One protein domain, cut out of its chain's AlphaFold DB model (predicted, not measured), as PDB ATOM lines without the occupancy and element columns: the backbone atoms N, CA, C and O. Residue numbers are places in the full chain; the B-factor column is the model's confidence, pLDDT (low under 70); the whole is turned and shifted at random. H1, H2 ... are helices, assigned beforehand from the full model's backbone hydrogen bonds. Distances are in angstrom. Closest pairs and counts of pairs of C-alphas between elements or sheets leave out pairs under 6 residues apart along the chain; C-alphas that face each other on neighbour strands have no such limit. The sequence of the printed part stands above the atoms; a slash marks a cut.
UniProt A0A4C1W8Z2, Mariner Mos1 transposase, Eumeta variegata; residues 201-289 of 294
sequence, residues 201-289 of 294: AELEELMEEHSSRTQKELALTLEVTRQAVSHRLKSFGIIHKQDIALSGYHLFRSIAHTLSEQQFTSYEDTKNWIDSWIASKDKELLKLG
ATOM      1  N   ALA A 201      39.067  73.904 115.529       75.94
ATOM      2  CA  ALA A 201      40.032  74.239 116.575       75.94
ATOM      3  C   ALA A 201      39.935  75.708 117.039       75.94
ATOM      4  O   ALA A 201      39.885  75.948 118.240       75.94
ATOM      5  N   GLU A 202      39.827  76.682 116.123       73.19
ATOM      6  CA  GLU A 202      39.676  78.113 116.469       73.19
ATOM      7  C   GLU A 202      38.412  78.360 117.306       73.19
ATOM      8  O   GLU A 202      38.402  79.143 118.258       73.19
ATOM      9  N   LEU A 203      37.315  77.682 116.948       76.50
ATOM     10  CA  LEU A 203      36.052  77.772 117.675       76.50
ATOM     11  C   LEU A 203      36.122  77.056 119.033       76.50
ATOM     12  O   LEU A 203      35.525  77.533 119.994       76.50
ATOM     13  N   GLU A 204      36.851  75.943 119.126       74.94
ATOM     14  CA  GLU A 204      37.061  75.198 120.370       74.94
ATOM     15  C   GLU A 204      37.975  75.955 121.358       74.94
ATOM     16  O   GLU A 204      37.688  75.974 122.554       74.94
ATOM     17  N   GLU A 205      39.008  76.650 120.871       79.50
ATOM     18  CA  GLU A 205      39.891  77.519 121.667       79.50
ATOM     19  C   GLU A 205      39.141  78.747 122.215       79.50
ATOM     20  O   GLU A 205      39.140  78.987 123.424       79.50
ATOM     21  N   LEU A 206      38.403  79.471 121.361       73.44
ATOM     22  CA  LEU A 206      37.593  80.626 121.777       73.44
ATOM     23  C   LEU A 206      36.432  80.268 122.717       73.44
ATOM     24  O   LEU A 206      35.909  81.145 123.410       73.44
ATOM     25  N   MET A 207      36.006  79.003 122.732       72.94
ATOM     26  CA  MET A 207      35.076  78.499 123.737       72.94
ATOM     27  C   MET A 207      35.774  78.346 125.094       72.94
ATOM     28  O   MET A 207      35.257  78.869 126.079       72.94
ATOM     29  N   GLU A 208      36.942  77.690 125.169       68.62
ATOM     30  CA  GLU A 208      37.672  77.530 126.442       68.62
ATOM     31  C   GLU A 208      38.129  78.863 127.050       68.62
ATOM     32  O   GLU A 208      38.083  79.018 128.270       68.62
ATOM     33  N   GLU A 209      38.511  79.848 126.229       69.38
ATOM     34  CA  GLU A 209      38.876  81.184 126.720       69.38
ATOM     35  C   GLU A 209      37.681  81.894 127.399       69.38
ATOM     36  O   GLU A 209      37.850  82.611 128.389       69.38
ATOM     37  N   HIS A 210      36.454  81.693 126.893       55.22
ATOM     38  CA  HIS A 210      35.281  82.460 127.320       55.22
ATOM     39  C   HIS A 210      33.960  81.676 127.324       55.22
ATOM     40  O   HIS A 210      33.078  81.872 126.480       55.22
ATOM     41  N   SER A 211      33.761  80.919 128.403       56.16
ATOM     42  CA  SER A 211      32.584  80.092 128.729       56.16
ATOM     43  C   SER A 211      31.201  80.783 128.759       56.16
ATOM     44  O   SER A 211      30.195  80.128 129.048       56.16
ATOM     45  N   SER A 212      31.123  82.085 128.466       57.88
ATOM     46  CA  SER A 212      29.905  82.909 128.481       57.88
ATOM     47  C   SER A 212      29.650  83.738 127.208       57.88
ATOM     48  O   SER A 212      28.610  84.394 127.135       57.88
ATOM     49  N   ARG A 213      30.536  83.724 126.193       66.06
ATOM     50  CA  ARG A 213      30.342  84.523 124.960       66.06
ATOM     51  C   ARG A 213      29.082  84.091 124.198       66.06
ATOM     52  O   ARG A 213      28.850  82.913 123.929       66.06
ATOM     53  N   THR A 214      28.278  85.057 123.767       71.12
ATOM     54  CA  THR A 214      27.091  84.800 122.945       71.12
ATOM     55  C   THR A 214      27.474  84.385 121.519       71.12
ATOM     56  O   THR A 214      28.531  84.737 120.992       71.12
ATOM     57  N   GLN A 215      26.541  83.744 120.803       72.12
ATOM     58  CA  GLN A 215      26.699  83.453 119.365       72.12
ATOM     59  C   GLN A 215      26.917  84.710 118.500       72.12
ATOM     60  O   GLN A 215      27.303  84.577 117.341       72.12
ATOM     61  N   LYS A 216      26.629  85.915 119.016       73.00
ATOM     62  CA  LYS A 216      26.904  87.182 118.328       73.00
ATOM     63  C   LYS A 216      28.360  87.610 118.526       73.00
ATOM     64  O   LYS A 216      28.974  88.027 117.556       73.00
ATOM     65  N   GLU A 217      28.911  87.480 119.731       76.12
ATOM     66  CA  GLU A 217      30.325  87.789 119.991       76.12
ATOM     67  C   GLU A 217      31.249  86.788 119.300       76.12
ATOM     68  O   GLU A 217      32.135  87.217 118.574       76.12
ATOM     69  N   LEU A 218      30.978  85.481 119.392       77.88
ATOM     70  CA  LEU A 218      31.742  84.458 118.658       77.88
ATOM     71  C   LEU A 218      31.731  84.702 117.135       77.88
ATOM     72  O   LEU A 218      32.749  84.535 116.472       77.88
ATOM     73  N   ALA A 219      30.597  85.146 116.584       81.88
ATOM     74  CA  ALA A 219      30.474  85.513 115.171       81.88
ATOM     75  C   ALA A 219      31.272  86.777 114.797       81.88
ATOM     76  O   ALA A 219      31.743  86.889 113.671       81.88
ATOM     77  N   LEU A 220      31.436  87.722 115.729       80.94
ATOM     78  CA  LEU A 220      32.264  88.912 115.529       80.94
ATOM     79  C   LEU A 220      33.760  88.597 115.674       80.94
ATOM     80  O   LEU A 220      34.549  89.134 114.910       80.94
ATOM     81  N   THR A 221      34.153  87.717 116.603       80.62
ATOM     82  CA  THR A 221      35.560  87.317 116.796       80.62
ATOM     83  C   THR A 221      36.098  86.486 115.631       80.62
ATOM     84  O   THR A 221      37.219  86.711 115.199       80.62
ATOM     85  N   LEU A 222      35.302  85.547 115.112       77.56
ATOM     86  CA  LEU A 222      35.686  84.656 114.006       77.56
ATOM     87  C   LEU A 222      35.353  85.229 112.611       77.56
ATOM     88  O   LEU A 222      35.389  84.495 111.629       77.56
ATOM     89  N   GLU A 223      34.905  86.487 112.520       79.94
ATOM     90  CA  GLU A 223      34.380  87.157 111.306       79.94
ATOM     91  C   GLU A 223      33.275  86.400 110.519       79.94
ATOM     92  O   GLU A 223      32.869  86.799 109.422       79.94
ATOM     93  N   VAL A 224      32.721  85.313 111.067       81.12
ATOM     94  CA  VAL A 224      31.717  84.477 110.398       81.12
ATOM     95  C   VAL A 224      30.280  84.893 110.681       81.12
ATOM     96  O   VAL A 224      29.926  85.489 111.692       81.12
ATOM     97  N   THR A 225      29.368  84.466 109.806       82.25
ATOM     98  CA  THR A 225      27.936  84.643 110.067       82.25
ATOM     99  C   THR A 225      27.496  83.886 111.329       82.25
ATOM    100  O   THR A 225      27.861  82.728 111.539       82.25
ATOM    101  N   ARG A 226      26.592  84.480 112.124       78.88
ATOM    102  CA  ARG A 226      25.956  83.826 113.292       78.88
ATOM    103  C   ARG A 226      25.341  82.455 112.960       78.88
ATOM    104  O   ARG A 226      25.235  81.593 113.828       78.88
ATOM    105  N   GLN A 227      24.920  82.242 111.711       76.94
ATOM    106  CA  GLN A 227      24.401  80.953 111.242       76.94
ATOM    107  C   GLN A 227      25.488  79.868 111.179       76.94
ATOM    108  O   GLN A 227      25.192  78.723 111.507       76.94
ATOM    109  N   ALA A 228      26.731  80.220 110.832       79.75
ATOM    110  CA  ALA A 228      27.870  79.303 110.845       79.75
ATOM    111  C   ALA A 228      28.182  78.828 112.271       79.75
ATOM    112  O   ALA A 228      28.188  77.625 112.522       79.75
ATOM    113  N   VAL A 229      28.316  79.765 113.219       79.75
ATOM    114  CA  VAL A 229      28.520  79.466 114.651       79.75
ATOM    115  C   VAL A 229      27.379  78.595 115.190       79.75
ATOM    116  O   VAL A 229      27.613  77.543 115.777       79.75
ATOM    117  N   SER A 230      26.124  78.967 114.911       79.31
ATOM    118  CA  SER A 230      24.939  78.203 115.335       79.31
ATOM    119  C   SER A 230      24.861  76.795 114.722       79.31
ATOM    120  O   SER A 230      24.266  75.900 115.323       79.31
ATOM    121  N   HIS A 231      25.439  76.576 113.535       79.00
ATOM    122  CA  HIS A 231      25.545  75.250 112.923       79.00
ATOM    123  C   HIS A 231      26.685  74.428 113.540       79.00
ATOM    124  O   HIS A 231      26.490  73.245 113.809       79.00
ATOM    125  N   ARG A 232      27.845  75.039 113.808       78.25
ATOM    126  CA  ARG A 232      29.002  74.348 114.399       78.25
ATOM    127  C   ARG A 232      28.775  73.938 115.844       78.25
ATOM    128  O   ARG A 232      28.999  72.783 116.187       78.25
ATOM    129  N   LEU A 233      28.202  74.819 116.663       77.69
ATOM    130  CA  LEU A 233      27.791  74.470 118.026       77.69
ATOM    131  C   LEU A 233      26.838  73.258 118.026       77.69
ATOM    132  O   LEU A 233      26.970  72.374 118.864       77.69
ATOM    133  N   LYS A 234      25.954  73.129 117.022       77.62
ATOM    134  CA  LYS A 234      25.105  71.934 116.859       77.62
ATOM    135  C   LYS A 234      25.870  70.676 116.437       77.62
ATOM    136  O   LYS A 234      25.472  69.601 116.872       77.62
ATOM    137  N   SER A 235      26.937  70.765 115.635       75.44
ATOM    138  CA  SER A 235      27.790  69.598 115.340       75.44
ATOM    139  C   SER A 235      28.663  69.182 116.528       75.44
ATOM    140  O   SER A 235      28.879  67.989 116.704       75.44
ATOM    141  N   PHE A 236      29.040  70.116 117.407       71.31
ATOM    142  CA  PHE A 236      29.603  69.822 118.736       71.31
ATOM    143  C   PHE A 236      28.561  69.299 119.754       71.31
ATOM    144  O   PHE A 236      28.894  69.042 120.906       71.31
ATOM    145  N   GLY A 237      27.287  69.146 119.366       69.06
ATOM    146  CA  GLY A 237      26.206  68.686 120.250       69.06
ATOM    147  C   GLY A 237      25.669  69.740 121.231       69.06
ATOM    148  O   GLY A 237      24.804  69.431 122.049       69.06
ATOM    149  N   ILE A 238      26.129  70.991 121.143       71.62
ATOM    150  CA  ILE A 238      25.802  72.084 122.066       71.62
ATOM    151  C   ILE A 238      24.449  72.711 121.695       71.62
ATOM    152  O   ILE A 238      24.296  73.435 120.704       71.62
ATOM    153  N   ILE A 239      23.434  72.456 122.525       62.75
ATOM    154  CA  ILE A 239      22.057  72.918 122.309       62.75
ATOM    155  C   ILE A 239      21.832  74.276 122.993       62.75
ATOM    156  O   ILE A 239      21.288  74.354 124.093       62.75
ATOM    157  N   HIS A 240      22.192  75.372 122.318       60.25
ATOM    158  CA  HIS A 240      21.843  76.727 122.771       60.25
ATOM    159  C   HIS A 240      20.323  76.982 122.748       60.25
ATOM    160  O   HIS A 240      19.770  77.502 121.777       60.25
ATOM    161  N   LYS A 241      19.662  76.706 123.875       55.75
ATOM    162  CA  LYS A 241      18.594  77.571 124.386       55.75
ATOM    163  C   LYS A 241      19.256  78.645 125.244       55.75
ATOM    164  O   LYS A 241      19.875  78.287 126.239       55.75
ATOM    165  N   GLN A 242      19.143  79.899 124.797       50.56
ATOM    166  CA  GLN A 242      19.461  81.152 125.508       50.56
ATOM    167  C   GLN A 242      20.311  80.951 126.777       50.56
ATOM    168  O   GLN A 242      19.798  80.735 127.869       50.56
ATOM    169  N   ASP A 243      21.626  80.977 126.548       50.66
ATOM    170  CA  ASP A 243      22.702  81.168 127.530       50.66
ATOM    171  C   ASP A 243      22.984  80.025 128.532       50.66
ATOM    172  O   ASP A 243      23.962  80.081 129.269       50.66
ATOM    173  N   ILE A 244      22.248  78.909 128.472       49.53
ATOM    174  CA  ILE A 244      22.461  77.733 129.352       49.53
ATOM    175  C   ILE A 244      23.585  76.780 128.855       49.53
ATOM    176  O   ILE A 244      23.977  75.850 129.557       49.53
ATOM    177  N   ALA A 245      24.109  76.962 127.636       56.12
ATOM    178  CA  ALA A 245      24.748  75.862 126.894       56.12
ATOM    179  C   ALA A 245      26.293  75.809 126.846       56.12
ATOM    180  O   ALA A 245      26.816  74.741 126.538       56.12
ATOM    181  N   LEU A 246      27.026  76.892 127.141       57.12
ATOM    182  CA  LEU A 246      28.504  76.876 127.116       57.12
ATOM    183  C   LEU A 246      29.104  76.409 128.447       57.12
ATOM    184  O   LEU A 246      29.877  75.458 128.469       57.12
ATOM    185  N   SER A 247      28.678  76.985 129.573       58.94
ATOM    186  CA  SER A 247      29.119  76.577 130.918       58.94
ATOM    187  C   SER A 247      28.962  75.069 131.176       58.94
ATOM    188  O   SER A 247      29.856  74.440 131.741       58.94
ATOM    189  N   GLY A 248      27.873  74.462 130.691       62.94
ATOM    190  CA  GLY A 248      27.666  73.012 130.735       62.94
ATOM    191  C   GLY A 248      28.683  72.212 129.909       62.94
ATOM    192  O   GLY A 248      29.136  71.165 130.365       62.94
ATOM    193  N   TYR A 249      29.088  72.703 128.733       71.50
ATOM    194  CA  TYR A 249      30.123  72.064 127.911       71.50
ATOM    195  C   TYR A 249      31.477  72.049 128.639       71.50
ATOM    196  O   TYR A 249      32.054  70.974 128.799       71.50
ATOM    197  N   HIS A 250      31.931  73.183 129.190       69.75
ATOM    198  CA  HIS A 250      33.192  73.240 129.950       69.75
ATOM    199  C   HIS A 250      33.153  72.394 131.226       69.75
ATOM    200  O   HIS A 250      34.160  71.781 131.581       69.75
ATOM    201  N   LEU A 251      31.996  72.295 131.892       72.81
ATOM    202  CA  LEU A 251      31.807  71.403 133.038       72.81
ATOM    203  C   LEU A 251      32.039  69.937 132.639       72.81
ATOM    204  O   LEU A 251      32.878  69.266 133.239       72.81
ATOM    205  N   PHE A 252      31.356  69.450 131.597       75.31
ATOM    206  CA  PHE A 252      31.521  68.070 131.131       75.31
ATOM    207  C   PHE A 252      32.913  67.805 130.535       75.31
ATOM    208  O   PHE A 252      33.460  66.727 130.767       75.31
ATOM    209  N   ARG A 253      33.524  68.775 129.840       77.88
ATOM    210  CA  ARG A 253      34.896  68.663 129.313       77.88
ATOM    211  C   ARG A 253      35.938  68.596 130.435       77.88
ATOM    212  O   ARG A 253      36.810  67.733 130.399       77.88
ATOM    213  N   SER A 254      35.802  69.431 131.468       76.06
ATOM    214  CA  SER A 254      36.666  69.414 132.662       76.06
ATOM    215  C   SER A 254      36.582  68.084 133.412       76.06
ATOM    216  O   SER A 254      37.605  67.523 133.813       76.06
ATOM    217  N   ILE A 255      35.362  67.562 133.587       79.19
ATOM    218  CA  ILE A 255      35.129  66.238 134.175       79.19
ATOM    219  C   ILE A 255      35.791  65.166 133.301       79.19
ATOM    220  O   ILE A 255      36.554  64.363 133.819       79.19
ATOM    221  N   ALA A 256      35.586  65.179 131.979       79.44
ATOM    222  CA  ALA A 256      36.179  64.192 131.075       79.44
ATOM    223  C   ALA A 256      37.721  64.196 131.094       79.44
ATOM    224  O   ALA A 256      38.321  63.123 131.138       79.44
ATOM    225  N   HIS A 257      38.365  65.370 131.131       79.19
ATOM    226  CA  HIS A 257      39.826  65.474 131.242       79.19
ATOM    227  C   HIS A 257      40.326  64.876 132.562       79.19
ATOM    228  O   HIS A 257      41.159  63.971 132.561       79.19
ATOM    229  N   THR A 258      39.759  65.312 133.690       78.44
ATOM    230  CA  THR A 258      40.177  64.834 135.020       78.44
ATOM    231  C   THR A 258      39.794  63.372 135.298       78.44
ATOM    232  O   THR A 258      40.471  62.712 136.080       78.44
ATOM    233  N   LEU A 259      38.784  62.821 134.611       79.62
ATOM    234  CA  LEU A 259      38.508  61.379 134.580       79.62
ATOM    235  C   LEU A 259      39.536  60.600 133.743       79.62
ATOM    236  O   LEU A 259      39.854  59.473 134.100       79.62
ATOM    237  N   SER A 260      40.060  61.169 132.648       76.56
ATOM    238  CA  SER A 260      41.041  60.486 131.780       76.56
ATOM    239  C   SER A 260      42.414  60.282 132.438       76.56
ATOM    240  O   SER A 260      43.162  59.386 132.051       76.56
ATOM    241  N   GLU A 261      42.711  61.072 133.471       78.06
ATOM    242  CA  GLU A 261      43.912  60.970 134.309       78.06
ATOM    243  C   GLU A 261      43.761  59.961 135.465       78.06
ATOM    244  O   GLU A 261      44.746  59.635 136.128       78.06
ATOM    245  N   GLN A 262      42.548  59.452 135.727       79.88
ATOM    246  CA  GLN A 262      42.261  58.527 136.828       79.88
ATOM    247  C   GLN A 262      41.966  57.101 136.342       79.88
ATOM    248  O   GLN A 262      41.370  56.874 135.293       79.88
ATOM    249  N   GLN A 263      42.356  56.117 137.155       78.06
ATOM    250  CA  GLN A 263      42.024  54.704 136.963       78.06
ATOM    251  C   GLN A 263      41.100  54.264 138.100       78.06
ATOM    252  O   GLN A 263      41.524  54.193 139.252       78.06
ATOM    253  N   PHE A 264      39.834  53.986 137.781       82.19
ATOM    254  CA  PHE A 264      38.825  53.584 138.764       82.19
ATOM    255  C   PHE A 264      38.685  52.063 138.825       82.19
ATOM    256  O   PHE A 264      38.518  51.404 137.800       82.19
ATOM    257  N   THR A 265      38.709  51.507 140.037       83.56
ATOM    258  CA  THR A 265      38.567  50.064 140.287       83.56
ATOM    259  C   THR A 265      37.119  49.606 140.478       83.56
ATOM    260  O   THR A 265      36.821  48.427 140.298       83.56
ATOM    261  N   SER A 266      36.210  50.524 140.808       90.75
ATOM    262  CA  SER A 266      34.790  50.270 141.047       90.75
ATOM    263  C   SER A 266      33.927  51.451 140.593       90.75
ATOM    264  O   SER A 266      34.355  52.603 140.622       90.75
ATOM    265  N   TYR A 267      32.668  51.166 140.249       85.94
ATOM    266  CA  TYR A 267      31.643  52.185 139.989       85.94
ATOM    267  C   TYR A 267      31.474  53.149 141.173       85.94
ATOM    268  O   TYR A 267      31.306  54.354 140.982       85.94
ATOM    269  N   GLU A 268      31.549  52.624 142.399       88.56
ATOM    270  CA  GLU A 268      31.385  53.436 143.604       88.56
ATOM    271  C   GLU A 268      32.602  54.351 143.833       88.56
ATOM    272  O   GLU A 268      32.437  55.457 144.338       88.56
ATOM    273  N   ASP A 269      33.800  53.960 143.372       84.75
ATOM    274  CA  ASP A 269      34.993  54.821 143.383       84.75
ATOM    275  C   ASP A 269      34.787  56.017 142.443       84.75
ATOM    276  O   ASP A 269      34.980  57.163 142.850       84.75
ATOM    277  N   THR A 270      34.326  55.768 141.207       85.31
ATOM    278  CA  THR A 270      34.004  56.828 140.236       85.31
ATOM    279  C   THR A 270      32.931  57.770 140.777       85.31
ATOM    280  O   THR A 270      33.069  58.987 140.678       85.31
ATOM    281  N   LYS A 271      31.869  57.225 141.378       84.44
ATOM    282  CA  LYS A 271      30.767  58.008 141.949       84.44
ATOM    283  C   LYS A 271      31.239  58.882 143.117       84.44
ATOM    284  O   LYS A 271      31.031  60.090 143.080       84.44
ATOM    285  N   ASN A 272      31.933  58.301 144.098       88.38
ATOM    286  CA  ASN A 272      32.481  59.038 145.240       88.38
ATOM    287  C   ASN A 272      33.497  60.107 144.797       88.38
ATOM    288  O   ASN A 272      33.551  61.188 145.384       88.38
ATOM    289  N   TRP A 273      34.277  59.838 143.745       88.38
ATOM    290  CA  TRP A 273      35.164  60.829 143.138       88.38
ATOM    291  C   TRP A 273      34.383  61.973 142.477       88.38
ATOM    292  O   TRP A 273      34.735  63.126 142.705       88.38
ATOM    293  N   ILE A 274      33.304  61.694 141.731       84.31
ATOM    294  CA  ILE A 274      32.449  62.735 141.127       84.31
ATOM    295  C   ILE A 274      31.810  63.597 142.224       84.31
ATOM    296  O   ILE A 274      31.883  64.823 142.148       84.31
ATOM    297  N   ASP A 275      31.237  62.984 143.261       83.75
ATOM    298  CA  ASP A 275      30.613  63.704 144.377       83.75
ATOM    299  C   ASP A 275      31.643  64.577 145.128       83.75
ATOM    300  O   ASP A 275      31.372  65.739 145.440       83.75
ATOM    301  N   SER A 276      32.863  64.066 145.338       85.31
ATOM    302  CA  SER A 276      33.987  64.811 145.928       85.31
ATOM    303  C   SER A 276      34.478  65.957 145.029       85.31
ATOM    304  O   SER A 276      34.698  67.071 145.502       85.31
ATOM    305  N   TRP A 277      34.588  65.733 143.717       84.44
ATOM    306  CA  TRP A 277      34.977  66.745 142.728       84.44
ATOM    307  C   TRP A 277      33.946  67.880 142.663       84.44
ATOM    308  O   TRP A 277      34.318  69.052 142.679       84.44
ATOM    309  N   ILE A 278      32.649  67.550 142.670       81.00
ATOM    310  CA  ILE A 278      31.548  68.526 142.702       81.00
ATOM    311  C   ILE A 278      31.538  69.301 144.028       81.00
ATOM    312  O   ILE A 278      31.309  70.508 144.016       81.00
ATOM    313  N   ALA A 279      31.819  68.649 145.161       81.00
ATOM    314  CA  ALA A 279      31.936  69.315 146.461       81.00
ATOM    315  C   ALA A 279      33.195  70.202 146.587       81.00
ATOM    316  O   ALA A 279      33.181  71.174 147.340       81.00
ATOM    317  N   SER A 280      34.261  69.869 145.853       79.00
ATOM    318  CA  SER A 280      35.540  70.591 145.803       79.00
ATOM    319  C   SER A 280      35.512  71.802 144.856       79.00
ATOM    320  O   SER A 280      36.208  72.792 145.083       79.00
ATOM    321  N   LYS A 281      34.688  71.773 143.799       72.94
ATOM    322  CA  LYS A 281      34.510  72.922 142.901       72.94
ATOM    323  C   LYS A 281      33.693  74.027 143.568       72.94
ATOM    324  O   LYS A 281      32.545  73.835 143.964       72.94
ATOM    325  N   ASP A 282      34.283  75.219 143.618       59.91
ATOM    326  CA  ASP A 282      33.665  76.398 144.213       59.91
ATOM    327  C   ASP A 282      32.287  76.710 143.619       59.91
ATOM    328  O   ASP A 282      32.098  76.773 142.400       59.91
ATOM    329  N   LYS A 283      31.321  76.994 144.498       60.22
ATOM    330  CA  LYS A 283      29.930  77.289 144.111       60.22
ATOM    331  C   LYS A 283      29.826  78.513 143.203       60.22
ATOM    332  O   LYS A 283      28.876  78.608 142.432       60.22
ATOM    333  N   GLU A 284      30.796  79.422 143.256       48.16
ATOM    334  CA  GLU A 284      30.839  80.591 142.378       48.16
ATOM    335  C   GLU A 284      31.223  80.232 140.932       48.16
ATOM    336  O   GLU A 284      30.651  80.816 140.016       48.16
ATOM    337  N   LEU A 285      32.054  79.205 140.688       51.06
ATOM    338  CA  LEU A 285      32.325  78.707 139.326       51.06
ATOM    339  C   LEU A 285      31.060  78.135 138.664       51.06
ATOM    340  O   LEU A 285      30.878  78.261 137.456       51.06
ATOM    341  N   LEU A 286      30.161  77.550 139.461       52.62
ATOM    342  CA  LEU A 286      28.864  77.044 139.000       52.62
ATOM    343  C   LEU A 286      27.789  78.145 138.887       52.62
ATOM    344  O   LEU A 286      26.803  77.963 138.173       52.62
ATOM    345  N   LYS A 287      27.964  79.292 139.560       48.19
ATOM    346  CA  LYS A 287      27.047  80.449 139.500       48.19
ATOM    347  C   LYS A 287      27.426  81.495 138.456       48.19
ATOM    348  O   LYS A 287      26.538  82.221 138.018       48.19
ATOM    349  N   LEU A 288      28.692  81.590 138.038       43.75
ATOM    350  CA  LEU A 288      29.170  82.642 137.124       43.75
ATOM    351  C   LEU A 288      28.565  82.565 135.701       43.75
ATOM    352  O   LEU A 288      28.822  83.430 134.872       43.75
ATOM    353  N   GLY A 289      27.701  81.579 135.432       46.28
ATOM    354  CA  GLY A 289      26.795  81.573 134.279       46.28
ATOM    355  C   GLY A 289      25.559  82.482 134.413       46.28
ATOM    356  O   GLY A 289      24.851  82.658 133.428       46.28
TER     357      GLY A 289
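What this domain is: This is residues 201 to 289 of the 294 residues of the protein "Mariner Mos1 transposase" of Eumeta variegata (UniProt A0A4C1W8Z2). Three short helices, H1 to H3, gather loosely at one end; the long helix H4 leads away from them, and H5 folds back near it, followed by short H6. The printed part has 89 residues with six named helices, H1 to H6 in order, and is all helix. It is loose, with a radius of gyration of the C-alphas of 15.5 A, and spans 47 by 25 by 20 A.

How they stand to each other: H1, residues 201 to 209, and H2, residues 215 to 221, are close but not clearly touching; their closest C-alphas, Leu 206 and Leu 218, are 7.7 A apart. H2 and H3, residues 226 to 235, touch, with closest C-alphas Ala 219 and Arg 226 at 5.2 A. H4, residues 245 to 260, is near H5, residues 267 to 280, and H6, residues 283 to 287. O i to N i+4 pairs are within hydrogen-bond range throughout H1, H2, H5 and H6, 5 of 6 in H3 and 11 of 12 in H4.

Where its parts are: H1 begins at C-alpha 201 (40.032, 74.239, 116.575). H4 is 22.9 A long and H5 19.7 A. H6 ends at C-alpha 287 (27.047, 80.449, 139.500).

The domain as a whole: The farthest C-alphas, Glu 223 and Ser 266, are 47.4 A apart. The printed part has no cut and no long link. Residues 282 to 289 are among the 26 with pLDDT under 70.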